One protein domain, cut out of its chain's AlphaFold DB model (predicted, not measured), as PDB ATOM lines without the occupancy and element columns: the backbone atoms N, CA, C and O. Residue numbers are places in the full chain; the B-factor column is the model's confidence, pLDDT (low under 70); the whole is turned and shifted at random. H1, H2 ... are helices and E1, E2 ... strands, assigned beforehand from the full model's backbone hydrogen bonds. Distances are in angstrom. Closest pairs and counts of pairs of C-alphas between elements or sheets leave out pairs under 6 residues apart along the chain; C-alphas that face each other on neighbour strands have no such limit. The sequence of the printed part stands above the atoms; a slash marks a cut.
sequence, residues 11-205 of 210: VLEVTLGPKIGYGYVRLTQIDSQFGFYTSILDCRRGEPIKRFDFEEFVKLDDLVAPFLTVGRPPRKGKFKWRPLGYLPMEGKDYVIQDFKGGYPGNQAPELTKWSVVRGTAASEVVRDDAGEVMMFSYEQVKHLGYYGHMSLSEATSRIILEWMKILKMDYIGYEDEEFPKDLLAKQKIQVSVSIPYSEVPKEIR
ATOM      1  N   VAL A  11      39.628 -17.830   1.067       96.25
ATOM      2  CA  VAL A  11      38.429 -17.239   1.652       96.25
ATOM      3  C   VAL A  11      37.558 -16.659   0.544       96.25
ATOM      4  O   VAL A  11      38.008 -15.847  -0.275       96.25
ATOM      5  N   LEU A  12      36.293 -17.068   0.534       96.56
ATOM      6  CA  LEU A  12      35.268 -16.630  -0.403       96.56
ATOM      7  C   LEU A  12      34.140 -15.947   0.366       96.56
ATOM      8  O   LEU A  12      33.647 -16.466   1.363       96.56
ATOM      9  N   GLU A  13      33.705 -14.798  -0.128       97.50
ATOM     10  CA  GLU A  13      32.441 -14.187   0.262       97.50
ATOM     11  C   GLU A  13      31.300 -14.823  -0.528       97.50
ATOM     12  O   GLU A  13      31.391 -14.967  -1.749       97.50
ATOM     13  N   VAL A  14      30.216 -15.156   0.165       96.75
ATOM     14  CA  VAL A  14      29.016 -15.784  -0.382       96.75
ATOM     15  C   VAL A  14      27.828 -14.854  -0.159       96.75
ATOM     16  O   VAL A  14      27.531 -14.486   0.977       96.75
ATOM     17  N   THR A  15      27.127 -14.481  -1.231       95.00
ATOM     18  CA  THR A  15      25.845 -13.769  -1.116       95.00
ATOM     19  C   THR A  15      24.788 -14.711  -0.538       95.00
ATOM     20  O   THR A  15      24.521 -15.755  -1.125       95.00
ATOM     21  N   LEU A  16      24.152 -14.332   0.570       93.75
ATOM     22  CA  LEU A  16      23.111 -15.124   1.249       93.75
ATOM     23  C   LEU A  16      21.691 -14.609   0.965       93.75
ATOM     24  O   LEU A  16      20.705 -15.243   1.323       93.75
ATOM     25  N   GLY A  17      21.584 -13.453   0.311       89.44
ATOM     26  CA  GLY A  17      20.326 -12.812  -0.064       89.44
ATOM     27  C   GLY A  17      19.987 -11.595   0.806       89.44
ATOM     28  O   GLY A  17      20.610 -11.381   1.844       89.44
ATOM     29  N   PRO A  18      18.992 -10.778   0.418       86.06
ATOM     30  CA  PRO A  18      18.789  -9.442   0.994       86.06
ATOM     31  C   PRO A  18      18.501  -9.414   2.501       86.06
ATOM     32  O   PRO A  18      18.861  -8.458   3.177       86.06
ATOM     33  N   LYS A  19      17.859 -10.461   3.037       88.81
ATOM     34  CA  LYS A  19      17.502 -10.550   4.464       88.81
ATOM     35  C   LYS A  19      18.643 -11.060   5.350       88.81
ATOM     36  O   LYS A  19      18.603 -10.857   6.557       88.81
ATOM     37  N   ILE A  20      19.638 -11.728   4.762       93.94
ATOM     38  CA  ILE A  20      20.724 -12.403   5.491       93.94
ATOM     39  C   ILE A  20      22.067 -11.704   5.234       93.94
ATOM     40  O   ILE A  20      22.915 -11.654   6.119       93.94
ATOM     41  N   GLY A  21      22.260 -11.093   4.068       94.94
ATOM     42  CA  GLY A  21      23.474 -10.370   3.701       94.94
ATOM     43  C   GLY A  21      24.526 -11.282   3.076       94.94
ATOM     44  O   GLY A  21      24.259 -11.951   2.076       94.94
ATOM     45  N   TYR A  22      25.726 -11.281   3.650       97.06
ATOM     46  CA  TYR A  22      26.916 -11.956   3.141       97.06
ATOM     47  C   TYR A  22      27.549 -12.801   4.242       97.06
ATOM     48  O   TYR A  22      27.688 -12.340   5.377       97.06
ATOM     49  N   GLY A  23      27.926 -14.026   3.892       97.38
ATOM     50  CA  GLY A  23      28.709 -14.923   4.737       97.38
ATOM     51  C   GLY A  23      30.067 -15.200   4.112       97.38
ATOM     52  O   GLY A  23      30.316 -14.845   2.957       97.38
ATOM     53  N   TYR A  24      30.938 -15.860   4.864       97.81
ATOM     54  CA  TYR A  24      32.288 -16.173   4.411       97.81
ATOM     55  C   TYR A  24      32.568 -17.651   4.588       97.81
ATOM     56  O   TYR A  24      32.180 -18.253   5.585       97.81
ATOM     57  N   VAL A  25      33.246 -18.233   3.610       97.06
ATOM     58  CA  VAL A  25      33.692 -19.617   3.677       97.06
ATOM     59  C   VAL A  25      35.175 -19.707   3.384       97.06
ATOM     60  O   VAL A  25      35.713 -18.927   2.597       97.06
ATOM     61  N   ARG A  26      35.823 -20.688   3.998       95.62
ATOM     62  CA  ARG A  26      37.201 -21.073   3.722       95.62
ATOM     63  C   ARG A  26      37.202 -22.451   3.077       95.62
ATOM     64  O   ARG A  26      36.557 -23.369   3.581       95.62
ATOM     65  N   LEU A  27      37.928 -22.585   1.971       93.94
ATOM     66  CA  LEU A  27      38.151 -23.876   1.329       93.94
ATOM     67  C   LEU A  27      39.481 -24.470   1.782       93.94
ATOM     68  O   LEU A  27      40.523 -23.822   1.706       93.94
ATOM     69  N   THR A  28      39.442 -25.733   2.180       91.00
ATOM     70  CA  THR A  28      40.622 -26.543   2.474       91.00
ATOM     71  C   THR A  28      40.597 -27.749   1.558       91.00
ATOM     72  O   THR A  28      39.677 -28.558   1.631       91.00
ATOM     73  N   GLN A  29      41.571 -27.869   0.654       85.69
ATOM     74  CA  GLN A  29      41.639 -29.036  -0.218       85.69
ATOM     75  C   GLN A  29      41.891 -30.304   0.598       85.69
ATOM     76  O   GLN A  29      42.793 -30.330   1.436       85.69
ATOM     77  N   ILE A  30      41.111 -31.345   0.308       78.94
ATOM     78  CA  ILE A  30      41.246 -32.651   0.945       78.94
ATOM     79  C   ILE A  30      41.995 -33.556  -0.026       78.94
ATOM     80  O   ILE A  30      41.438 -33.988  -1.032       78.94
ATOM     81  N   ASP A  31      43.276 -33.777   0.257       67.25
ATOM     82  CA  ASP A  31      44.194 -34.568  -0.572       67.25
ATOM     83  C   ASP A  31      44.347 -34.065  -2.034       67.25
ATOM     84  O   ASP A  31      43.724 -33.112  -2.508       67.25
ATOM     85  N   SER A  32      45.278 -34.660  -2.770       55.72
ATOM     86  CA  SER A  32      45.754 -34.223  -4.077       55.72
ATOM     87  C   SER A  32      44.733 -34.336  -5.217       55.72
ATOM     88  O   SER A  32      44.964 -33.715  -6.256       55.72
ATOM     89  N   GLN A  33      43.611 -35.058  -5.063       56.09
ATOM     90  CA  GLN A  33      42.782 -35.421  -6.225       56.09
ATOM     91  C   GLN A  33      41.288 -35.075  -6.177       56.09
ATOM     92  O   GLN A  33      40.725 -34.895  -7.260       56.09
ATOM     93  N   PHE A  34      40.618 -34.917  -5.023       68.50
ATOM     94  CA  PHE A  34      39.172 -34.647  -5.081       68.50
ATOM     95  C   PHE A  34      38.564 -33.928  -3.868       68.50
ATOM     96  O   PHE A  34      38.402 -34.491  -2.792       68.50
ATOM     97  N   GLY A  35      38.087 -32.704  -4.107       84.19
ATOM     98  CA  GLY A  35      37.180 -31.990  -3.209       84.19
ATOM     99  C   GLY A  35      37.834 -31.081  -2.167       84.19
ATOM    100  O   GLY A  35      39.052 -30.927  -2.081       84.19
ATOM    101  N   PHE A  36      36.970 -30.425  -1.400       88.50
ATOM    102  CA  PHE A  36      37.320 -29.445  -0.381       88.50
ATOM    103  C   PHE A  36      36.477 -29.668   0.872       88.50
ATOM    104  O   PHE A  36      35.272 -29.923   0.769       88.50
ATOM    105  N   TYR A  37      37.079 -29.466   2.041       92.38
ATOM    106  CA  TYR A  37      36.330 -29.058   3.214       92.38
ATOM    107  C   TYR A  37      35.916 -27.608   2.977       92.38
ATOM    108  O   TYR A  37      36.763 -26.741   2.743       92.38
ATOM    109  N   THR A  38      34.612 -27.359   3.000       94.56
ATOM    110  CA  THR A  38      34.070 -26.004   3.066       94.56
ATOM    111  C   THR A  38      33.749 -25.703   4.524       94.56
ATOM    112  O   THR A  38      32.791 -26.249   5.072       94.56
ATOM    113  N   SER A  39      34.554 -24.842   5.148       95.44
ATOM    114  CA  SER A  39      34.270 -24.273   6.468       95.44
ATOM    115  C   SER A  39      33.484 -22.980   6.299       95.44
ATOM    116  O   SER A  39      33.939 -22.080   5.592       95.44
ATOM    117  N   ILE A  40      32.333 -22.849   6.955       97.56
ATOM    118  CA  ILE A  40      31.651 -21.554   7.084       97.56
ATOM    119  C   ILE A  40      32.334 -20.811   8.220       97.56
ATOM    120  O   ILE A  40      32.364 -21.329   9.326       97.56
ATOM    121  N   LEU A  41      32.883 -19.630   7.963       97.12
ATOM    122  CA  LEU A  41      33.472 -18.798   9.007       97.12
ATOM    123  C   LEU A  41      32.348 -18.122   9.798       97.12
ATOM    124  O   LEU A  41      31.381 -17.648   9.194       97.12
ATOM    125  N   ASP A  42      32.483 -18.045  11.121       96.62
ATOM    126  CA  ASP A  42      31.516 -17.390  12.012       96.62
ATOM    127  C   ASP A  42      31.604 -15.854  11.913       96.62
ATOM    128  O   ASP A  42      32.030 -15.139  12.819       96.62
ATOM    129  N   CYS A  43      31.270 -15.338  10.733       95.56
ATOM    130  CA  CYS A  43      31.179 -13.922  10.426       95.56
ATOM    131  C   CYS A  43      30.106 -13.700   9.358       95.56
ATOM    132  O   CYS A  43      30.081 -14.357   8.312       95.56
ATOM    133  N   ARG A  44      29.230 -12.726   9.610       94.81
ATOM    134  CA  ARG A  44      28.178 -12.290   8.689       94.81
ATOM    135  C   ARG A  44      28.165 -10.775   8.606       94.81
ATOM    136  O   ARG A  44      28.316 -10.089   9.615       94.81
ATOM    137  N   ARG A  45      27.906 -10.243   7.412       95.75
ATOM    138  CA  ARG A  45      27.769  -8.800   7.183       95.75
ATOM    139  C   ARG A  45      26.508  -8.475   6.395       95.75
ATOM    140  O   ARG A  45      26.063  -9.259   5.566       95.75
ATOM    141  N   GLY A  46      25.927  -7.304   6.654       95.81
ATOM    142  CA  GLY A  46      24.814  -6.786   5.847       95.81
ATOM    143  C   GLY A  46      25.254  -6.323   4.453       95.81
ATOM    144  O   GLY A  46      24.468  -6.359   3.514       95.81
ATOM    145  N   GLU A  47      26.525  -5.948   4.312       94.75
ATOM    146  CA  GLU A  47      27.116  -5.396   3.094       94.75
ATOM    147  C   GLU A  47      28.369  -6.178   2.672       94.75
ATOM    148  O   GLU A  47      29.038  -6.764   3.531       94.75
ATOM    149  N   PRO A  48      28.716  -6.178   1.369       93.62
ATOM    150  CA  PRO A  48      29.896  -6.875   0.884       93.62
ATOM    151  C   PRO A  48      31.179  -6.188   1.364       93.62
ATOM    152  O   PRO A  48      31.278  -4.959   1.423       93.62
ATOM    153  N   ILE A  49      32.214  -6.980   1.634       93.50
ATOM    154  CA  ILE A  49      33.508  -6.461   2.076       93.50
ATOM    155  C   ILE A  49      34.214  -5.727   0.936       93.50
ATOM    156  O   ILE A  49      34.327  -6.214  -0.189       93.50
ATOM    157  N   LYS A  50      34.760  -4.546   1.218       91.19
ATOM    158  CA  LYS A  50      35.554  -3.810   0.222       91.19
ATOM    159  C   LYS A  50      36.996  -4.313   0.142       91.19
ATOM    160  O   LYS A  50      37.569  -4.318  -0.943       91.19
ATOM    161  N   ARG A  51      37.569  -4.747   1.270       91.31
ATOM    162  CA  ARG A  51      38.963  -5.194   1.386       91.31
ATOM    163  C   ARG A  51      39.096  -6.325   2.403       91.31
ATOM    164  O   ARG A  51      38.545  -6.222   3.490       91.31
ATOM    165  N   PHE A  52      39.850  -7.361   2.049       93.38
ATOM    166  CA  PHE A  52      40.186  -8.455   2.957       93.38
ATOM    167  C   PHE A  52      41.067  -7.959   4.113       93.38
ATOM    168  O   PHE A  52      42.101  -7.332   3.867       93.38
ATOM    169  N   ASP A  53      40.649  -8.251   5.343       93.88
ATOM    170  CA  ASP A  53      41.387  -7.963   6.573       93.88
ATOM    171  C   ASP A  53      41.913  -9.275   7.161       93.88
ATOM    172  O   ASP A  53      41.164 -10.100   7.680       93.88
ATOM    173  N   PHE A  54      43.219  -9.489   7.057       93.88
ATOM    174  CA  PHE A  54      43.840 -10.712   7.549       93.88
ATOM    175  C   PHE A  54      43.675 -10.889   9.066       93.88
ATOM    176  O   PHE A  54      43.414 -11.999   9.531       93.88
ATOM    177  N   GLU A  55      43.822  -9.806   9.833       94.12
ATOM    178  CA  GLU A  55      43.830  -9.852  11.297       94.12
ATOM    179  C   GLU A  55      42.444 -10.128  11.874       94.12
ATOM    180  O   GLU A  55      42.325 -10.714  12.951       94.12
ATOM    181  N   GLU A  56      41.398  -9.703  11.168       94.00
ATOM    182  CA  GLU A  56      40.023 -10.071  11.483       94.00
ATOM    183  C   GLU A  56      39.789 -11.556  11.191       94.00
ATOM    184  O   GLU A  56      39.376 -12.310  12.072       94.00
ATOM    185  N   PHE A  57      40.084 -11.988   9.963       94.50
ATOM    186  CA  PHE A  57      39.683 -13.308   9.483       94.50
ATOM    187  C   PHE A  57      40.425 -14.458  10.169       94.50
ATOM    188  O   PHE A  57      39.837 -15.520  10.360       94.50
ATOM    189  N   VAL A  58      41.682 -14.262  10.580       93.06
ATOM    190  CA  VAL A  58      42.456 -15.300  11.289       93.06
ATOM    191  C   VAL A  58      41.889 -15.624  12.678       93.06
ATOM    192  O   VAL A  58      42.142 -16.696  13.216       93.06
ATOM    193  N   LYS A  59      41.103 -14.715  13.268       92.44
ATOM    194  CA  LYS A  59      40.482 -14.908  14.589       92.44
ATOM    195  C   LYS A  59      39.147 -15.649  14.510       92.44
ATOM    196  O   LYS A  59      38.620 -16.035  15.553       92.44
ATOM    197  N   LEU A  60      38.589 -15.801  13.308       93.50
ATOM    198  CA  LEU A  60      37.288 -16.428  13.112       93.50
ATOM    199  C   LEU A  60      37.380 -17.938  13.340       93.50
ATOM    200  O   LEU A  60      38.307 -18.607  12.879       93.50
ATOM    201  N   ASP A  61      36.387 -18.466  14.048       93.12
ATOM    202  CA  ASP A  61      36.156 -19.902  14.147       93.12
ATOM    203  C   ASP A  61      35.230 -20.365  13.012       93.12
ATOM    204  O   ASP A  61      34.645 -19.552  12.287       93.12
ATOM    205  N   ASP A  62      35.089 -21.677  12.864       94.50
ATOM    206  CA  ASP A  62      34.065 -22.234  11.988       94.50
ATOM    207  C   ASP A  62      32.691 -22.110  12.683       94.50
ATOM    208  O   ASP A  62      32.577 -22.324  13.887       94.50
ATOM    209  N   LEU A  63      31.640 -21.770  11.933       96.75
ATOM    210  CA  LEU A  63      30.262 -21.639  12.421       96.75
ATOM    211  C   LEU A  63      29.691 -23.001  12.842       96.75
ATOM    212  O   LEU A  63      29.036 -23.133  13.873       96.75
ATOM    213  N   VAL A  64      29.948 -24.016  12.019       96.25
ATOM    214  CA  VAL A  64      29.522 -25.413  12.172       96.25
ATOM    215  C   VAL A  64      30.597 -26.330  11.591       96.25
ATOM    216  O   VAL A  64      31.551 -25.863  10.967       96.25
ATOM    217  N   ALA A  65      30.409 -27.642  11.732       94.69
ATOM    218  CA  ALA A  65      31.296 -28.630  11.137       94.69
ATOM    219  C   ALA A  65      31.485 -28.433   9.625       94.69
ATOM    220  O   ALA A  65      30.488 -28.313   8.901       94.69
ATOM    221  N   PRO A  66      32.737 -28.445   9.129       93.88
ATOM    222  CA  PRO A  66      33.005 -28.389   7.700       93.88
ATOM    223  C   PRO A  66      32.337 -29.540   6.953       93.88
ATOM    224  O   PRO A  66      32.189 -30.649   7.469       93.88
ATOM    225  N   PHE A  67      31.939 -29.285   5.708       92.62
ATOM    226  CA  PHE A  67      31.278 -30.278   4.861       92.62
ATOM    227  C   PHE A  67      32.031 -30.501   3.551       92.62
ATOM    228  O   PHE A  67      32.799 -29.655   3.085       92.62
ATOM    229  N   LEU A  68      31.811 -31.681   2.969       92.25
ATOM    230  CA  LEU A  68      32.502 -32.138   1.771       92.25
ATOM    231  C   LEU A  68      31.902 -31.486   0.529       92.25
ATOM    232  O   LEU A  68      30.714 -31.620   0.235       92.25
ATOM    233  N   THR A  69      32.752 -30.813  -0.237       92.75
ATOM    234  CA  THR A  69      32.346 -30.119  -1.460       92.75
ATOM    235  C   THR A  69      33.253 -30.436  -2.633       92.75
ATOM    236  O   THR A  69      34.407 -30.816  -2.452       92.75
ATOM    237  N   VAL A  70      32.739 -30.287  -3.853       91.44
ATOM    238  CA  VAL A  70      33.482 -30.529  -5.097       91.44
ATOM    239  C   VAL A  70      33.161 -29.471  -6.153       91.44
ATOM    240  O   VAL A  70      32.167 -28.743  -6.069       91.44
ATOM    241  N   GLY A  71      33.990 -29.400  -7.193       88.88
ATOM    242  CA  GLY A  71      33.753 -28.527  -8.340       88.88
ATOM    243  C   GLY A  71      34.279 -27.108  -8.139       88.88
ATOM    244  O   GLY A  71      35.369 -26.910  -7.611       88.88
ATOM    245  N   ARG A  72      33.547 -26.106  -8.638       87.94
ATOM    246  CA  ARG A  72      33.984 -24.701  -8.649       87.94
ATOM    247  C   ARG A  72      32.930 -23.797  -8.004       87.94
ATOM    248  O   ARG A  72      31.746 -24.030  -8.243       87.94
ATOM    249  N   PRO A  73      33.335 -22.744  -7.269       90.50
ATOM    250  CA  PRO A  73      32.395 -21.756  -6.749       90.50
ATOM    251  C   PRO A  73      31.597 -21.080  -7.879       90.50
ATOM    252  O   PRO A  73      32.184 -20.773  -8.929       90.50
ATOM    253  N   PRO A  74      30.297 -20.798  -7.685       91.00
ATOM    254  CA  PRO A  74      29.494 -20.074  -8.664       91.00
ATOM    255  C   PRO A  74      30.014 -18.638  -8.828       91.00
ATOM    256  O   PRO A  74      30.227 -17.922  -7.856       91.00
ATOM    257  N   ARG A  75      30.234 -18.189 -10.070       88.88
ATOM    258  CA  ARG A  75      30.824 -16.861 -10.365       88.88
ATOM    259  C   ARG A  75      29.817 -15.807 -10.837       88.88
ATOM    260  O   ARG A  75      30.169 -14.637 -10.963       88.88
ATOM    261  N   LYS A  76      28.589 -16.217 -11.154       86.31
ATOM    262  CA  LYS A  76      27.520 -15.380 -11.718       86.31
ATOM    263  C   LYS A  76      26.190 -15.719 -11.040       86.31
ATOM    264  O   LYS A  76      26.109 -16.718 -10.333       86.31
ATOM    265  N   GLY A  77      25.171 -14.900 -11.287       86.19
ATOM    266  CA  GLY A  77      23.829 -15.079 -10.731       86.19
ATOM    267  C   GLY A  77      23.661 -14.474  -9.336       86.19
ATOM    268  O   GLY A  77      24.551 -13.786  -8.824       86.19
ATOM    269  N   LYS A  78      22.491 -14.732  -8.742       87.25
ATOM    270  CA  LYS A  78      22.067 -14.236  -7.421       87.25
ATOM    271  C   LYS A  78      23.027 -14.660  -6.305       87.25
ATOM    272  O   LYS A  78      23.389 -13.851  -5.455       87.25
ATOM    273  N   PHE A  79      23.506 -15.899  -6.372       88.88
ATOM    274  CA  PHE A  79      24.329 -16.546  -5.351       88.88
ATOM    275  C   PHE A  79      25.797 -16.686  -5.768       88.88
ATOM    276  O   PHE A  79      26.407 -17.743  -5.633       88.88
ATOM    277  N   LYS A  80      26.381 -15.622  -6.326       91.69
ATOM    278  CA  LYS A  80      27.799 -15.616  -6.707       91.69
ATOM    279  C   LYS A  80      28.717 -15.648  -5.480       91.69
ATOM    280  O   LYS A  80      28.414 -15.053  -4.447       91.69
ATOM    281  N   TRP A  81      29.868 -16.286  -5.640       95.31
ATOM    282  CA  TRP A  81      30.941 -16.334  -4.657       95.31
ATOM    283  C   TRP A  81      32.115 -15.490  -5.152       95.31
ATOM    284  O   TRP A  81      32.541 -15.604  -6.308       95.31
ATOM    285  N   ARG A  82      32.646 -14.630  -4.284       95.12
ATOM    286  CA  ARG A  82      33.737 -13.708  -4.608       95.12
ATOM    287  C   ARG A  82      34.986 -14.063  -3.797       95.12
ATOM    288  O   ARG A  82      34.916 -14.041  -2.572       95.12
ATOM    289  N   PRO A  83      36.132 -14.364  -4.435       94.69
ATOM    290  CA  PRO A  83      37.375 -14.590  -3.702       94.69
ATOM    291  C   PRO A  83      37.827 -13.286  -3.037       94.69
ATOM    292  O   PRO A  83      37.791 -12.230  -3.671       94.69
ATOM    293  N   LEU A  84      38.247 -13.364  -1.775       94.94
ATOM    294  CA  LEU A  84      38.708 -12.206  -1.005       94.94
ATOM    295  C   LEU A  84      40.210 -12.245  -0.725       94.94
ATOM    296  O   LEU A  84      40.893 -11.233  -0.873       94.94
ATOM    297  N   GLY A  85      40.720 -13.401  -0.314       93.88
ATOM    298  CA  GLY A  85      42.089 -13.549   0.162       93.88
ATOM    299  C   GLY A  85      42.368 -14.971   0.620       93.88
ATOM    300  O   GLY A  85      41.583 -15.878   0.351       93.88
ATOM    301  N   TYR A  86      43.489 -15.157   1.308       93.69
ATOM    302  CA  TYR A  86      43.905 -16.457   1.815       93.69
ATOM    303  C   TYR A  86      44.242 -16.371   3.297       93.69
ATOM    304  O   TYR A  86      44.887 -15.416   3.735       93.69
ATOM    305  N   LEU A  87      43.835 -17.395   4.036       91.94
ATOM    306  CA  LEU A  87      44.300 -17.664   5.389       91.94
ATOM    307  C   LEU A  87      45.388 -18.746   5.356       91.94
ATOM    308  O   LEU A  87      45.363 -19.604   4.466       91.94
ATOM    309  N   PRO A  88      46.362 -18.708   6.282       88.25
ATOM    310  CA  PRO A  88      47.318 -19.789   6.425       88.25
ATOM    311  C   PRO A  88      46.577 -21.065   6.822       88.25
ATOM    312  O   PRO A  88      45.551 -21.029   7.500       88.25
ATOM    313  N   MET A  89      47.125 -22.190   6.389       85.12
ATOM    314  CA  MET A  89      46.682 -23.493   6.859       85.12
ATOM    315  C   MET A  89      47.230 -23.717   8.268       85.12
ATOM    316  O   MET A  89      48.420 -23.507   8.511       85.12
ATOM    317  N   GLU A  90      46.377 -24.162   9.182       80.06
ATOM    318  CA  GLU A  90      46.733 -24.493  10.560       80.06
ATOM    319  C   GLU A  90      46.634 -26.000  10.806       80.06
ATOM    320  O   GLU A  90      46.022 -26.727  10.030       80.06
ATOM    321  N   GLY A  91      47.187 -26.483  11.925       76.12
ATOM    322  CA  GLY A  91      47.169 -27.908  12.285       76.12
ATOM    323  C   GLY A  91      45.783 -28.557  12.176       76.12
ATOM    324  O   GLY A  91      45.661 -29.652  11.631       76.12
ATOM    325  N   LYS A  92      44.729 -27.846  12.606       75.19
ATOM    326  CA  LYS A  92      43.330 -28.302  12.519       75.19
ATOM    327  C   LYS A  92      42.858 -28.564  11.084       75.19
ATOM    328  O   LYS A  92      42.014 -29.426  10.873       75.19
ATOM    329  N   ASP A  93      43.415 -27.859  10.103       75.88
ATOM    330  CA  ASP A  93      43.006 -27.957   8.701       75.88
ATOM    331  C   ASP A  93      43.588 -29.192   8.005       75.88
ATOM    332  O   ASP A  93      43.114 -29.592   6.945       75.88
ATOM    333  N   TYR A  94      44.605 -29.804   8.612       77.69
ATOM    334  CA  TYR A  94      45.203 -31.058   8.156       77.69
ATOM    335  C   TYR A  94      44.555 -32.288   8.797       77.69
ATOM    336  O   TYR A  94      44.891 -33.419   8.444       77.69
ATOM    337  N   VAL A  95      43.631 -32.091   9.741       79.75
ATOM    338  CA  VAL A  95      42.917 -33.193  10.379       79.75
ATOM    339  C   VAL A  95      41.849 -33.710   9.425       79.75
ATOM    340  O   VAL A  95      40.887 -33.018   9.096       79.75
ATOM    341  N   ILE A  96      42.001 -34.969   9.017       86.38
ATOM    342  CA  ILE A  96      40.959 -35.710   8.310       86.38
ATOM    343  C   ILE A  96      39.770 -35.877   9.262       86.38
ATOM    344  O   ILE A  96      39.902 -36.528  10.301       86.38
ATOM    345  N   GLN A  97      38.634 -35.270   8.928       89.81
ATOM    346  CA  GLN A  97      37.452 -35.278   9.789       89.81
ATOM    347  C   GLN A  97      36.642 -36.566   9.670       89.81
ATOM    348  O   GLN A  97      36.578 -37.176   8.605       89.81
ATOM    349  N   ASP A  98      35.984 -36.925  10.762       93.81
ATOM    350  CA  ASP A  98      34.939 -37.933  10.804       93.81
ATOM    351  C   ASP A  98      33.576 -37.288  10.493       93.81
ATOM    352  O   ASP A  98      33.323 -36.118  10.800       93.81
ATOM    353  N   PHE A  99      32.669 -38.068   9.914       94.00
ATOM    354  CA  PHE A  99      31.345 -37.622   9.496       94.00
ATOM    355  C   PHE A  99      30.258 -38.569   9.995       94.00
ATOM    356  O   PHE A  99      30.431 -39.788  10.003       94.00
ATOM    357  N   LYS A 100      29.092 -38.015  10.334       92.75
ATOM    358  CA  LYS A 100      27.870 -38.792  10.557       92.75
ATOM    359  C   LYS A 100      27.497 -39.528   9.266       92.75
ATOM    360  O   LYS A 100      27.284 -38.895   8.229       92.75
ATOM    361  N   GLY A 101      27.398 -40.849   9.334       86.56
ATOM    362  CA  GLY A 101      26.920 -41.713   8.263       86.56
ATOM    363  C   GLY A 101      25.468 -42.132   8.497       86.56
ATOM    364  O   GLY A 101      25.152 -42.733   9.526       86.56
ATOM    365  N   GLY A 102      24.608 -41.854   7.512       71.62
ATOM    366  CA  GLY A 102      23.196 -42.252   7.499       71.62
ATOM    367  C   GLY A 102      22.304 -41.471   8.473       71.62
ATOM    368  O   GLY A 102      22.693 -41.164   9.593       71.62
ATOM    369  N   TYR A 103      21.077 -41.173   8.042       60.72
ATOM    370  CA  TYR A 103      19.980 -40.734   8.903       60.72
ATOM    371  C   TYR A 103      18.794 -41.656   8.626       60.72
ATOM    372  O   TYR A 103      18.289 -41.655   7.498       60.72
ATOM    373  N   PRO A 104      18.351 -42.478   9.586       50.81
ATOM    374  CA  PRO A 104      17.198 -43.337   9.411       50.81
ATOM    375  C   PRO A 104      15.918 -42.511   9.602       50.81
ATOM    376  O   PRO A 104      15.247 -42.582  10.626       50.81
ATOM    377  N   GLY A 105      15.561 -41.730   8.581       56.81
ATOM    378  CA  GLY A 105      14.204 -41.213   8.386       56.81
ATOM    379  C   GLY A 105      13.616 -40.368   9.526       56.81
ATOM    380  O   GLY A 105      14.298 -39.575  10.156       56.81
ATOM    381  N   ASN A 106      12.302 -40.511   9.734       63.22
ATOM    382  CA  ASN A 106      11.431 -39.621  10.522       63.22
ATOM    383  C   ASN A 106      11.658 -39.626  12.050       63.22
ATOM    384  O   ASN A 106      10.820 -39.107  12.786       63.22
ATOM    385  N   GLN A 107      12.725 -40.247  12.553       73.38
ATOM    386  CA  GLN A 107      13.017 -40.251  13.987       73.38
ATOM    387  C   GLN A 107      13.704 -38.954  14.400       73.38
ATOM    388  O   GLN A 107      14.344 -38.295  13.583       73.38
ATOM    389  N   ALA A 108      13.569 -38.577  15.669       79.50
ATOM    390  CA  ALA A 108      14.303 -37.442  16.205       79.50
ATOM    391  C   ALA A 108      15.818 -37.759  16.269       79.50
ATOM    392  O   ALA A 108      16.186 -38.916  16.530       79.50
ATOM    393  N   PRO A 109      16.712 -36.781  16.027       80.19
ATOM    394  CA  PRO A 109      18.160 -37.013  15.981       80.19
ATOM    395  C   PRO A 109      18.735 -37.676  17.238       80.19
ATOM    396  O   PRO A 109      19.618 -38.528  17.138       80.19
ATOM    397  N   GLU A 110      18.206 -37.329  18.408       83.00
ATOM    398  CA  GLU A 110      18.606 -37.837  19.720       83.00
ATOM    399  C   GLU A 110      18.246 -39.312  19.950       83.00
ATOM    400  O   GLU A 110      18.900 -39.993  20.738       83.00
ATOM    401  N   LEU A 111      17.244 -39.823  19.228       83.50
ATOM    402  CA  LEU A 111      16.818 -41.226  19.278       83.50
ATOM    403  C   LEU A 111      17.517 -42.083  18.214       83.50
ATOM    404  O   LEU A 111      17.448 -43.311  18.247       83.50
ATOM    405  N   THR A 112      18.205 -41.435  17.276       86.25
ATOM    406  CA  THR A 112      18.886 -42.082  16.162       86.25
ATOM    407  C   THR A 112      20.232 -42.657  16.601       86.25
ATOM    408  O   THR A 112      21.023 -42.002  17.286       86.25
ATOM    409  N   LYS A 113      20.531 -43.878  16.149       89.56
ATOM    410  CA  LYS A 113      21.886 -44.434  16.169       89.56
ATOM    411  C   LYS A 113      22.602 -44.097  14.868       89.56
ATOM    412  O   LYS A 113      22.049 -44.283  13.787       89.56
ATOM    413  N   TRP A 114      23.839 -43.637  14.985       91.69
ATOM    414  CA  TRP A 114      24.609 -43.089  13.876       91.69
ATOM    415  C   TRP A 114      25.786 -43.990  13.539       91.69
ATOM    416  O   TRP A 114      26.544 -44.359  14.431       91.69
ATOM    417  N   SER A 115      25.979 -44.301  12.260       92.94
ATOM    418  CA  SER A 115      27.287 -44.789  11.815       92.94
ATOM    419  C   SER A 115      28.240 -43.601  11.671       92.94
ATOM    420  O   SER A 115      27.799 -42.453  11.564       92.94
ATOM    421  N   VAL A 116      29.545 -43.851  11.664       94.06
ATOM    422  CA  VAL A 116      30.553 -42.812  11.425       94.06
ATOM    423  C   VAL A 116      31.417 -43.221  10.247       94.06
ATOM    424  O   VAL A 116      31.884 -44.354  10.190       94.06
ATOM    425  N   VAL A 117      31.627 -42.294   9.317       92.38
ATOM    426  CA  VAL A 117      32.572 -42.424   8.205       92.38
ATOM    427  C   VAL A 117      33.816 -41.626   8.567       92.38
ATOM    428  O   VAL A 117      33.715 -40.424   8.811       92.38
ATOM    429  N   ARG A 118      34.980 -42.271   8.628       88.44
ATOM    430  CA  ARG A 118      36.256 -41.566   8.773       88.44
ATOM    431  C   ARG A 118      36.657 -40.990   7.419       88.44
ATOM    432  O   ARG A 118      36.492 -41.629   6.390       88.44
ATOM    433  N   GLY A 119      37.131 -39.753   7.417       85.06
ATOM    434  CA  GLY A 119      37.631 -39.101   6.215       85.06
ATOM    435  C   GLY A 119      36.617 -38.922   5.094       85.06
ATOM    436  O   GLY A 119      35.470 -38.535   5.312       85.06
ATOM    437  N   THR A 120      37.090 -39.080   3.859       78.94
ATOM    438  CA  THR A 120      36.347 -38.704   2.645       78.94
ATOM    439  C   THR A 120      35.879 -39.888   1.817       78.94
ATOM    440  O   THR A 120      35.308 -39.686   0.749       78.94
ATOM    441  N   ALA A 121      36.134 -41.116   2.265       79.44
ATOM    442  CA  ALA A 121      35.784 -42.318   1.528       79.44
ATOM    443  C   ALA A 121      34.658 -43.071   2.236       79.44
ATOM    444  O   ALA A 121      34.776 -43.457   3.394       79.44
ATOM    445  N   ALA A 122      33.574 -43.356   1.511       72.81
ATOM    446  CA  ALA A 122      32.408 -44.051   2.062       72.81
ATOM    447  C   ALA A 122      32.736 -45.461   2.589       72.81
ATOM    448  O   ALA A 122      31.969 -46.014   3.370       72.81
ATOM    449  N   SER A 123      33.854 -46.050   2.156       75.31
ATOM    450  CA  SER A 123      34.359 -47.340   2.631       75.31
ATOM    451  C   SER A 123      34.966 -47.286   4.035       75.31
ATOM    452  O   SER A 123      35.079 -48.325   4.676       75.31
ATOM    453  N   GLU A 124      35.333 -46.107   4.536       83.94
ATOM    454  CA  GLU A 124      35.995 -45.920   5.834       83.94
ATOM    455  C   GLU A 124      34.990 -45.795   6.992       83.94
ATOM    456  O   GLU A 124      35.155 -44.998   7.918       83.94
ATOM    457  N   VAL A 125      33.917 -46.587   6.954       89.31
ATOM    458  CA  VAL A 125      32.971 -46.683   8.074       89.31
ATOM    459  C   VAL A 125      33.681 -47.281   9.289       89.31
ATOM    460  O   VAL A 125      34.377 -48.289   9.166       89.31
ATOM    461  N   VAL A 126      33.488 -46.682  10.466       88.56
ATOM    462  CA  VAL A 126      34.048 -47.178  11.729       88.56
ATOM    463  C   VAL A 126      33.439 -48.536  12.072       88.56
ATOM    464  O   VAL A 126      32.216 -48.682  12.139       88.56
ATOM    465  N   ARG A 127      34.310 -49.521  12.294       91.44
ATOM    466  CA  ARG A 127      33.961 -50.907  12.605       91.44
ATOM    467  C   ARG A 127      34.685 -51.383  13.858       91.44
ATOM    468  O   ARG A 127      35.737 -50.835  14.190       91.44
ATOM    469  N   ASP A 128      34.109 -52.368  14.534       90.62
ATOM    470  CA  ASP A 128      34.739 -53.052  15.663       90.62
ATOM    471  C   ASP A 128      35.763 -54.108  15.197       90.62
ATOM    472  O   ASP A 128      35.989 -54.292  13.998       90.62
ATOM    473  N   ASP A 129      36.383 -54.812  16.149       90.12
ATOM    474  CA  ASP A 129      37.406 -55.832  15.877       90.12
ATOM    475  C   ASP A 129      36.869 -57.041  15.085       90.12
ATOM    476  O   ASP A 129      37.640 -57.749  14.436       90.12
ATOM    477  N   ALA A 130      35.552 -57.277  15.116       91.19
ATOM    478  CA  ALA A 130      34.888 -58.315  14.328       91.19
ATOM    479  C   ALA A 130      34.535 -57.838  12.906       91.19
ATOM    480  O   ALA A 130      34.126 -58.642  12.067       91.19
ATOM    481  N   GLY A 131      34.722 -56.548  12.616       89.38
ATOM    482  CA  GLY A 131      34.390 -55.928  11.340       89.38
ATOM    483  C   GLY A 131      32.942 -55.441  11.241       89.38
ATOM    484  O   GLY A 131      32.528 -55.027  10.155       89.38
ATOM    485  N   GLU A 132      32.173 -55.434  12.329       90.69
ATOM    486  CA  GLU A 132      30.792 -54.945  12.349       90.69
ATOM    487  C   GLU A 132      30.738 -53.419  12.463       90.69
ATOM    488  O   GLU A 132      31.599 -52.793  13.078       90.69
ATOM    489  N   VAL A 133      29.735 -52.786  11.842       91.25
ATOM    490  CA  VAL A 133      29.598 -51.318  11.868       91.25
ATOM    491  C   VAL A 133      29.267 -50.849  13.282       91.25
ATOM    492  O   VAL A 133      28.225 -51.200  13.836       91.25
ATOM    493  N   MET A 134      30.121 -49.990  13.838       92.81
ATOM    494  CA  MET A 134      29.875 -49.384  15.142       92.81
ATOM    495  C   MET A 134      28.797 -48.305  15.044       92.81
ATOM    496  O   MET A 134      28.808 -47.462  14.141       92.81
ATOM    497  N   MET A 135      27.891 -48.308  16.021       93.12
ATOM    498  CA  MET A 135      26.771 -47.378  16.097       93.12
ATOM    499  C   MET A 135      26.908 -46.462  17.316       93.12
ATOM    500  O   MET A 135      26.991 -46.921  18.454       93.12
ATOM    501  N   PHE A 136      26.866 -45.158  17.078       93.38
ATOM    502  CA  PHE A 136      27.114 -44.113  18.065       93.38
ATOM    503  C   PHE A 136      25.818 -43.391  18.453       93.38
ATOM    504  O   PHE A 136      24.857 -43.319  17.680       93.38
ATOM    505  N   SER A 137      25.773 -42.871  19.678       92.38
ATOM    506  CA  SER A 137      24.700 -41.976  20.130       92.38
ATOM    507  C   SER A 137      24.835 -40.580  19.515       92.38
ATOM    508  O   SER A 137      25.919 -40.194  19.082       92.38
ATOM    509  N   TYR A 138      23.752 -39.795  19.525       91.19
ATOM    510  CA  TYR A 138      23.787 -38.410  19.049       91.19
ATOM    511  C   TYR A 138      24.839 -37.566  19.779       91.19
ATOM    512  O   TYR A 138      25.601 -36.857  19.134       91.19
ATOM    513  N   GLU A 139      24.962 -37.703  21.100       91.69
ATOM    514  CA  GLU A 139      25.946 -36.956  21.896       91.69
ATOM    515  C   GLU A 139      27.399 -37.232  21.479       91.69
ATOM    516  O   GLU A 139      28.226 -36.325  21.514       91.69
ATOM    517  N   GLN A 140      27.698 -38.446  21.004       93.88
ATOM    518  CA  GLN A 140      29.036 -38.827  20.533       93.88
ATOM    519  C   GLN A 140      29.384 -38.285  19.142       93.88
ATOM    520  O   GLN A 140      30.554 -38.322  18.758       93.88
ATOM    521  N   VAL A 141      28.391 -37.833  18.368       93.94
ATOM    522  CA  VAL A 141      28.587 -37.437  16.962       93.94
ATOM    523  C   VAL A 141      28.022 -36.067  16.609       93.94
ATOM    524  O   VAL A 141      28.246 -35.602  15.494       93.94
ATOM    525  N   LYS A 142      27.260 -35.406  17.489       92.19
ATOM    526  CA  LYS A 142      26.506 -34.178  17.177       92.19
ATOM    527  C   LYS A 142      27.373 -33.059  16.594       92.19
ATOM    528  O   LYS A 142      26.907 -32.347  15.711       92.19
ATOM    529  N   HIS A 143      28.647 -32.990  16.965       93.19
ATOM    530  CA  HIS A 143      29.651 -32.051  16.453       93.19
ATOM    531  C   HIS A 143      30.261 -32.407  15.087       93.19
ATOM    532  O   HIS A 143      31.020 -31.610  14.535       93.19
ATOM    533  N   LEU A 144      29.977 -33.587  14.537       94.50
ATOM    534  CA  LEU A 144      30.487 -34.019  13.234       94.50
ATOM    535  C   LEU A 144      29.632 -33.478  12.083       94.50
ATOM    536  O   LEU A 144      28.422 -33.288  12.222       94.50
ATOM    537  N   GLY A 145      30.238 -33.278  10.914       92.62
ATOM    538  CA  GLY A 145      29.496 -32.982   9.687       92.62
ATOM    539  C   GLY A 145      28.666 -34.185   9.229       92.62
ATOM    540  O   GLY A 145      28.869 -35.308   9.685       92.62
ATOM    541  N   TYR A 146      27.733 -33.974   8.302       91.31
ATOM    542  CA  TYR A 146      27.025 -35.080   7.651       91.31
ATOM    543  C   TYR A 146      27.827 -35.578   6.443       91.31
ATOM    544  O   TYR A 146      28.282 -34.761   5.641       91.31
ATOM    545  N   TYR A 147      27.980 -36.894   6.285       90.31
ATOM    546  CA  TYR A 147      28.726 -37.451   5.160       90.31
ATOM    547  C   TYR A 147      27.971 -37.262   3.837       90.31
ATOM    548  O   TYR A 147      26.805 -37.644   3.690       90.31
ATOM    549  N   GLY A 148      28.654 -36.701   2.844       87.06
ATOM    550  CA  GLY A 148      28.147 -36.587   1.483       87.06
ATOM    551  C   GLY A 148      28.788 -35.432   0.731       87.06
ATOM    552  O   GLY A 148      28.824 -34.308   1.224       87.06
ATOM    553  N   HIS A 149      29.259 -35.707  -0.482       86.94
ATOM    554  CA  HIS A 149      29.768 -34.669  -1.369       86.94
ATOM    555  C   HIS A 149      28.608 -33.876  -1.972       86.94
ATOM    556  O   HIS A 149      27.620 -34.454  -2.429       86.94
ATOM    557  N   MET A 150      28.754 -32.556  -2.013       91.00
ATOM    558  CA  MET A 150      27.883 -31.666  -2.782       91.00
ATOM    559  C   MET A 150      28.710 -30.748  -3.673       91.00
ATOM    560  O   MET A 150      29.877 -30.472  -3.394       91.00
ATOM    561  N   SER A 151      28.137 -30.262  -4.768       91.56
ATOM    562  CA  SER A 151      28.838 -29.251  -5.556       91.56
ATOM    563  C   SER A 151      28.930 -27.933  -4.776       91.56
ATOM    564  O   SER A 151      28.049 -27.596  -3.985       91.56
ATOM    565  N   LEU A 152      29.971 -27.136  -5.025       90.69
ATOM    566  CA  LEU A 152      30.081 -25.790  -4.444       90.69
ATOM    567  C   LEU A 152      28.917 -24.863  -4.843       90.69
ATOM    568  O   LEU A 152      28.627 -23.906  -4.134       90.69
ATOM    569  N   SER A 153      28.223 -25.144  -5.950       87.56
ATOM    570  CA  SER A 153      27.003 -24.416  -6.317       87.56
ATOM    571  C   SER A 153      25.869 -24.714  -5.331       87.56
ATOM    572  O   SER A 153      25.271 -23.795  -4.772       87.56
ATOM    573  N   GLU A 154      25.630 -25.999  -5.064       91.62
ATOM    574  CA  GLU A 154      24.613 -26.485  -4.120       91.62
ATOM    575  C   GLU A 154      24.972 -26.179  -2.661       91.62
ATOM    576  O   GLU A 154      24.085 -26.050  -1.821       91.62
ATOM    577  N   ALA A 155      26.258 -26.012  -2.344       94.62
ATOM    578  CA  ALA A 155      26.705 -25.598  -1.017       94.62
ATOM    579  C   ALA A 155      26.102 -24.251  -0.586       94.62
ATOM    580  O   ALA A 155      25.928 -24.019   0.608       94.62
ATOM    581  N   THR A 156      25.739 -23.375  -1.531       94.56
ATOM    582  CA  THR A 156      25.143 -22.070  -1.207       94.56
ATOM    583  C   THR A 156      23.877 -22.215  -0.366       94.56
ATOM    584  O   THR A 156      23.756 -21.556   0.666       94.56
ATOM    585  N   SER A 157      22.956 -23.102  -0.746       95.00
ATOM    586  CA  SER A 157      21.722 -23.294   0.019       95.00
ATOM    587  C   SER A 157      21.997 -23.874   1.407       95.00
ATOM    588  O   SER A 157      21.364 -23.452   2.372       95.00
ATOM    589  N   ARG A 158      23.020 -24.729   1.558       95.94
ATOM    590  CA  ARG A 158      23.458 -25.204   2.879       95.94
ATOM    591  C   ARG A 158      23.938 -24.041   3.751       95.94
ATOM    592  O   ARG A 158      23.512 -23.931   4.896       95.94
ATOM    593  N   ILE A 159      24.775 -23.158   3.210       97.56
ATOM    594  CA  ILE A 159      25.317 -21.997   3.937       97.56
ATOM    595  C   ILE A 159      24.191 -21.043   4.363       97.56
ATOM    596  O   ILE A 159      24.183 -20.570   5.498       97.56
ATOM    597  N   ILE A 160      23.223 -20.787   3.478       97.00
ATOM    598  CA  ILE A 160      22.044 -19.960   3.775       97.00
ATOM    599  C   ILE A 160      21.246 -20.555   4.937       97.00
ATOM    600  O   ILE A 160      20.945 -19.844   5.894       97.00
ATOM    601  N   LEU A 161      20.937 -21.852   4.877       97.62
ATOM    602  CA  LEU A 161      20.142 -22.534   5.896       97.62
ATOM    603  C   LEU A 161      20.833 -22.546   7.269       97.62
ATOM    604  O   LEU A 161      20.160 -22.325   8.274       97.62
ATOM    605  N   GLU A 162      22.157 -22.738   7.325       97.94
ATOM    606  CA  GLU A 162      22.915 -22.640   8.585       97.94
ATOM    607  C   GLU A 162      22.825 -21.229   9.182       97.94
ATOM    608  O   GLU A 162      22.499 -21.076  10.358       97.94
ATOM    609  N   TRP A 163      23.016 -20.178   8.375       97.81
ATOM    610  CA  TRP A 163      22.858 -18.804   8.862       97.81
ATOM    611  C   TRP A 163      21.430 -18.500   9.311       97.81
ATOM    612  O   TRP A 163      21.245 -17.869  10.348       97.81
ATOM    613  N   MET A 164      20.413 -18.961   8.579       97.75
ATOM    614  CA  MET A 164      19.017 -18.804   8.995       97.75
ATOM    615  C   MET A 164      18.756 -19.473  10.345       97.75
ATOM    616  O   MET A 164      18.148 -18.850  11.215       97.75
ATOM    617  N   LYS A 165      19.259 -20.697  10.548       96.62
ATOM    618  CA  LYS A 165      19.158 -21.407  11.827       96.62
ATOM    619  C   LYS A 165      19.809 -20.612  12.964       96.62
ATOM    620  O   LYS A 165      19.169 -20.394  13.990       96.62
ATOM    621  N   ILE A 166      21.037 -20.129  12.767       95.50
ATOM    622  CA  ILE A 166      21.782 -19.330  13.759       95.50
ATOM    623  C   ILE A 166      21.052 -18.024  14.097       95.50
ATOM    624  O   ILE A 166      20.968 -17.626  15.258       95.50
ATOM    625  N   LEU A 167      20.460 -17.382  13.092       95.62
ATOM    626  CA  LEU A 167      19.682 -16.151  13.246       95.62
ATOM    627  C   LEU A 167      18.255 -16.388  13.765       95.62
ATOM    628  O   LEU A 167      17.479 -15.435  13.836       95.62
ATOM    629  N   LYS A 168      17.894 -17.629  14.125       95.94
ATOM    630  CA  LYS A 168      16.545 -18.022  14.572       95.94
ATOM    631  C   LYS A 168      15.446 -17.657  13.562       95.94
ATOM    632  O   LYS A 168      14.322 -17.331  13.936       95.94
ATOM    633  N   MET A 169      15.783 -17.697  12.276       96.81
ATOM    634  CA  MET A 169      14.845 -17.552  11.167       96.81
ATOM    635  C   MET A 169      14.239 -18.916  10.810       96.81
ATOM    636  O   MET A 169      14.822 -19.963  11.095       96.81
ATOM    637  N   ASP A 170      13.090 -18.909  10.134       96.12
ATOM    638  CA  ASP A 170      12.448 -20.139   9.662       96.12
ATOM    639  C   ASP A 170      13.200 -20.751   8.466       96.12
ATOM    640  O   ASP A 170      12.887 -20.504   7.300       96.12
ATOM    641  N   TYR A 171      14.235 -21.538   8.760       96.25
ATOM    642  CA  TYR A 171      14.999 -22.269   7.747       96.25
ATOM    643  C   TYR A 171      14.250 -23.512   7.228       96.25
ATOM    644  O   TYR A 171      14.529 -23.978   6.124       96.25
ATOM    645  N   ILE A 172      13.279 -24.045   7.983       94.88
ATOM    646  CA  ILE A 172      12.477 -25.209   7.573       94.88
ATOM    647  C   ILE A 172      11.483 -24.809   6.482       94.88
ATOM    648  O   ILE A 172      11.342 -25.532   5.494       94.88
ATOM    649  N   GLY A 173      10.862 -23.638   6.604       95.06
ATOM    650  CA  GLY A 173       9.987 -23.045   5.593       95.06
ATOM    651  C   GLY A 173      10.716 -22.356   4.434       95.06
ATOM    652  O   GLY A 173      10.058 -21.862   3.525       95.06
ATOM    653  N   TYR A 174      12.055 -22.310   4.423       95.31
ATOM    654  CA  TYR A 174      12.803 -21.622   3.363       95.31
ATOM    655  C   TYR A 174      12.616 -22.279   1.987       95.31
ATOM    656  O   TYR A 174      12.827 -23.484   1.828       95.31
ATOM    657  N   GLU A 175      12.293 -21.475   0.979       93.81
ATOM    658  CA  GLU A 175      12.180 -21.879  -0.423       93.81
ATOM    659  C   GLU A 175      12.924 -20.877  -1.317       93.81
ATOM    660  O   GLU A 175      12.979 -19.683  -1.017       93.81
ATOM    661  N   ASP A 176      13.502 -21.359  -2.419       91.06
ATOM    662  CA  ASP A 176      14.123 -20.526  -3.453       91.06
ATOM    663  C   ASP A 176      14.046 -21.260  -4.795       91.06
ATOM    664  O   ASP A 176      14.378 -22.442  -4.868       91.06
ATOM    665  N   GLU A 177      13.629 -20.572  -5.855       89.88
ATOM    666  CA  GLU A 177      13.448 -21.169  -7.189       89.88
ATOM    667  C   GLU A 177      14.774 -21.602  -7.840       89.88
ATOM    668  O   GLU A 177      14.780 -22.455  -8.723       89.88
ATOM    669  N   GLU A 178      15.905 -21.055  -7.379       88.19
ATOM    670  CA  GLU A 178      17.251 -21.415  -7.851       88.19
ATOM    671  C   GLU A 178      17.708 -22.802  -7.363       88.19
ATOM    672  O   GLU A 178      18.657 -23.367  -7.910       88.19
ATOM    673  N   PHE A 179      17.062 -23.364  -6.331       90.50
ATOM    674  CA  PHE A 179      17.444 -24.648  -5.744       90.50
ATOM    675  C   PHE A 179      16.324 -25.687  -5.900       90.50
ATOM    676  O   PHE A 179      15.186 -25.433  -5.502       90.50
ATOM    677  N   PRO A 180      16.621 -26.901  -6.407       93.31
ATOM    678  CA  PRO A 180      15.636 -27.977  -6.457       93.31
ATOM    679  C   PRO A 180      15.032 -28.269  -5.076       93.31
ATOM    680  O   PRO A 180      15.750 -28.339  -4.075       93.31
ATOM    681  N   LYS A 181      13.715 -28.507  -5.018       93.19
ATOM    682  CA  LYS A 181      12.997 -28.767  -3.756       93.19
ATOM    683  C   LYS A 181      13.583 -29.945  -2.973       93.19
ATOM    684  O   LYS A 181      13.784 -29.829  -1.766       93.19
ATOM    685  N   ASP A 182      13.932 -31.030  -3.659       92.25
ATOM    686  CA  ASP A 182      14.513 -32.224  -3.030       92.25
ATOM    687  C   ASP A 182      15.906 -31.956  -2.442       92.25
ATOM    688  O   ASP A 182      16.247 -32.463  -1.370       92.25
ATOM    689  N   LEU A 183      16.702 -31.105  -3.104       92.50
ATOM    690  CA  LEU A 183      17.999 -30.664  -2.590       92.50
ATOM    691  C   LEU A 183      17.817 -29.867  -1.294       92.50
ATOM    692  O   LEU A 183      18.481 -30.162  -0.297       92.50
ATOM    693  N   LEU A 184      16.904 -28.889  -1.291       94.25
ATOM    694  CA  LEU A 184      16.600 -28.094  -0.099       94.25
ATOM    695  C   LEU A 184      16.077 -28.967   1.043       94.25
ATOM    696  O   LEU A 184      16.529 -28.811   2.175       94.25
ATOM    697  N   ALA A 185      15.175 -29.910   0.762       92.31
ATOM    698  CA  ALA A 185      14.656 -30.839   1.764       92.31
ATOM    699  C   ALA A 185      15.786 -31.654   2.413       92.31
ATOM    700  O   ALA A 185      15.897 -31.697   3.641       92.31
ATOM    701  N   LYS A 186      16.689 -32.221   1.602       90.62
ATOM    702  CA  LYS A 186      17.863 -32.950   2.098       90.62
ATOM    703  C   LYS A 186      18.768 -32.062   2.954       90.62
ATOM    704  O   LYS A 186      19.211 -32.486   4.018       90.62
ATOM    705  N   GLN A 187      19.049 -30.835   2.522       93.12
ATOM    706  CA  GLN A 187      19.925 -29.935   3.271       93.12
ATOM    707  C   GLN A 187      19.300 -29.452   4.579       93.12
ATOM    708  O   GLN A 187      20.011 -29.385   5.576       93.12
ATOM    709  N   LYS A 188      17.987 -29.192   4.620       93.88
ATOM    710  CA  LYS A 188      17.268 -28.858   5.860       93.88
ATOM    711  C   LYS A 188      17.427 -29.952   6.913       93.88
ATOM    712  O   LYS A 188      17.706 -29.634   8.063       93.88
ATOM    713  N   ILE A 189      17.343 -31.223   6.515       89.81
ATOM    714  CA  ILE A 189      17.598 -32.364   7.413       89.81
ATOM    715  C   ILE A 189      19.045 -32.345   7.912       89.81
ATOM    716  O   ILE A 189      19.311 -32.503   9.096       89.81
ATOM    717  N   GLN A 190      20.013 -32.116   7.029       91.06
ATOM    718  CA  GLN A 190      21.408 -32.081   7.461       91.06
ATOM    719  C   GLN A 190      21.737 -30.863   8.352       91.06
ATOM    720  O   GLN A 190      22.674 -30.932   9.148       91.06
ATOM    721  N   VAL A 191      21.015 -29.749   8.198       93.75
ATOM    722  CA  VAL A 191      21.116 -28.543   9.039       93.75
ATOM    723  C   VAL A 191      20.399 -28.746  10.371       93.75
ATOM    724  O   VAL A 191      20.869 -28.256  11.392       93.75
ATOM    725  N   SER A 192      19.301 -29.501  10.425       91.56
ATOM    726  CA  SER A 192      18.611 -29.753  11.696       91.56
ATOM    727  C   SER A 192      19.492 -30.511  12.694       91.56
ATOM    728  O   SER A 192      19.386 -30.273  13.892       91.56
ATOM    729  N   VAL A 193      20.431 -31.323  12.196       90.44
ATOM    730  CA  VAL A 193      21.391 -32.111  12.993       90.44
ATOM    731  C   VAL A 193      22.801 -31.507  13.080       90.44
ATOM    732  O   VAL A 193      23.737 -32.174  13.537       90.44
ATOM    733  N   SER A 194      22.989 -30.270  12.601       92.81
ATOM    734  CA  SER A 194      24.204 -29.487  12.871       92.81
ATOM    735  C   SER A 194      24.127 -28.859  14.265       92.81
ATOM    736  O   SER A 194      23.036 -28.647  14.796       92.81
ATOM    737  N   ILE A 195      25.264 -28.511  14.856       93.88
ATOM    738  CA  ILE A 195      25.308 -27.664  16.054       93.88
ATOM    739  C   ILE A 195      26.347 -26.558  15.859       93.88
ATOM    740  O   ILE A 195      27.341 -26.798  15.161       93.88
ATOM    741  N   PRO A 196      26.139 -25.366  16.444       95.25
ATOM    742  CA  PRO A 196      27.129 -24.302  16.406       95.25
ATOM    743  C   PRO A 196      28.427 -24.750  17.078       95.25
ATOM    744  O   PRO A 196      28.413 -25.308  18.174       95.25
ATOM    745  N   TYR A 197      29.569 -24.494  16.449       93.62
ATOM    746  CA  TYR A 197      30.869 -24.860  17.021       93.62
ATOM    747  C   TYR A 197      31.236 -24.048  18.263       93.62
ATOM    748  O   TYR A 197      32.011 -24.529  19.088       93.62
ATOM    749  N   SER A 198      30.621 -22.884  18.464       92.56
ATOM    750  CA  SER A 198      30.682 -22.144  19.729       92.56
ATOM    751  C   SER A 198      30.178 -22.954  20.936       92.56
ATOM    752  O   SER A 198      30.588 -22.676  22.060       92.56
ATOM    753  N   GLU A 199      29.358 -23.985  20.713       92.12
ATOM    754  CA  GLU A 199      28.840 -24.903  21.740       92.12
ATOM    755  C   GLU A 199      29.676 -26.193  21.872       92.12
ATOM    756  O   GLU A 199      29.366 -27.060  22.689       92.12
ATOM    757  N   VAL A 200      30.736 -26.347  21.069       92.06
ATOM    758  CA  VAL A 200      31.539 -27.575  20.971       92.06
ATOM    759  C   VAL A 200      32.982 -27.324  21.425       92.06
ATOM    760  O   VAL A 200      33.675 -26.512  20.797       92.06
ATOM    761  N   PRO A 201      33.489 -28.064  22.434       91.94
ATOM    762  CA  PRO A 201      34.898 -28.027  22.828       91.94
ATOM    763  C   PRO A 201      35.828 -28.304  21.644       91.94
ATOM    764  O   PRO A 201      35.574 -29.205  20.843       91.94
ATOM    765  N   LYS A 202      36.912 -27.535  21.514       90.19
ATOM    766  CA  LYS A 202      37.816 -27.623  20.353       90.19
ATOM    767  C   LYS A 202      38.488 -28.992  20.234       90.19
ATOM    768  O   LYS A 202      38.791 -29.420  19.126       90.19
ATOM    769  N   GLU A 203      38.666 -29.676  21.356       90.06
ATOM    770  CA  GLU A 203      39.387 -30.939  21.507       90.06
ATOM    771  C   GLU A 203      38.664 -32.119  20.848       90.06
ATOM    772  O   GLU A 203      39.312 -33.083  20.450       90.06
ATOM    773  N   ILE A 204      37.334 -32.042  20.713       89.38
ATOM    774  CA  ILE A 204      36.518 -33.123  20.139       89.38
ATOM    775  C   ILE A 204      36.120 -32.870  18.679       89.38
ATOM    776  O   ILE A 204      35.577 -33.755  18.021       89.38
ATOM    777  N   ARG A 205      36.349 -31.663  18.143       90.94
ATOM    778  CA  ARG A 205      35.874 -31.282  16.803       90.94
ATOM    779  C   ARG A 205      36.496 -32.161  15.718       90.94
ATOM    780  O   ARG A 205      37.694 -32.422  15.712       90.94
TER     781      ARG A 205
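This is residues 11 to 205 of the 210 residues of an uncharacterized protein of Rudanella paleaurantiibacter (UniProt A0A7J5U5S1). A strongly twisted, curled sheet of five strands has H4 packed on one face, and H5 packs on H4 from beyond the sheet; a smaller second part, the hairpin E6 and E7 with H3 and long loops, makes the other end of the longest axis. Residues 142 to 154, a stretch with no named element, link the two parts by short pairings, residues 145 to 146 with E6 and residues 150 to 151 with E4. The printed part has 195 residues, with five named helices and seven named strands in the order E1 E2 E3 H1 E4 E5 H2 E6 E7 H3 H4 H5; the large sheet runs E4 - E3 - E2 - E1 - E5 and the small one E6 - E7, both antiparallel throughout. The class is mixed, helices and strands, though only 80 residues, under half, are in named elements. The whole is compact, with a radius of gyration of the C-alphas of 16.7 A and spans of 56 by 38 by 31 A.

E1, residues 11 to 17, begins at C-alpha 11 (38.429, -17.239, 1.652) and is 18.7 A long. E2, residues 21 to 29, measures 26.3 A, and E3, residues 36 to 45, measures 24.0 A and bends by 66 degrees at residue 42. H1 is residues 54 to 57, E4 residues 67 to 70, E5 residues 81 to 86 with 14.5 A, and H2 residues 91 to 94. E6, residues 98 to 101, and E7, residues 115 to 118, are short strands, and H3 is residues 138 to 141. H4, residues 155 to 166, begins at C-alpha 155 (26.705, -25.598, -1.017) and is 16.8 A long. H5, residues 181 to 192, is 16.5 A long and ends at C-alpha 192 (18.611, -29.753, 11.696).

E1, E2 and E3 form a meander, each strand the antiparallel neighbour of the one before, and both E1 with E2 and E2 with E3 are hairpins. E1 and E2 have N 14 and O 23 within hydrogen-bond range at 2.8 A; E2 and E3 have N 26 and O 39 at 2.8 A. The edge strands are E4, beside E3 with N 36 and O 69 at 2.8 A, and E5, beside E1 with N 13 and O 82 at 2.8 A. H4 is on this sheet, which gives two layers, a helix on one face of a sheet; its closest C-alphas to E1 are those of Leu 16 and Ile 160, 5.6 A apart. H5 is not on the sheet but touches H4, the same way at a steep tilt of 45 degrees, with the C-alphas of Arg 158 and Gln 187 closest at 5.9 A. H1 and H2 only graze the sheet, with residues 54 to 57 and 93 to 94. The hairpin E6 and E7 has N 99 and O 117 at 2.8 A, and both its strands are apart from E1 to E5. H3 is not on the large sheet; its closest C-alphas to E6 are those of Lys 100 and Val 141, 6.6 A apart. In H4 and H5 every O i to N i+4 pair is within hydrogen-bond range; H1, H2 and H3 are too short for such a pair.

The two C-alphas farthest apart, those of Lys 50 and Ala 130, are 56.3 A apart. The printed part runs from residue 11 to residue 205 with no cut. The long links are E6 to E7, E7 to H3, H3 to H4 and H4 to H5. The mean pLDDT of the printed part is 89.9; residues 31 to 34 and 103 to 106 are under 70.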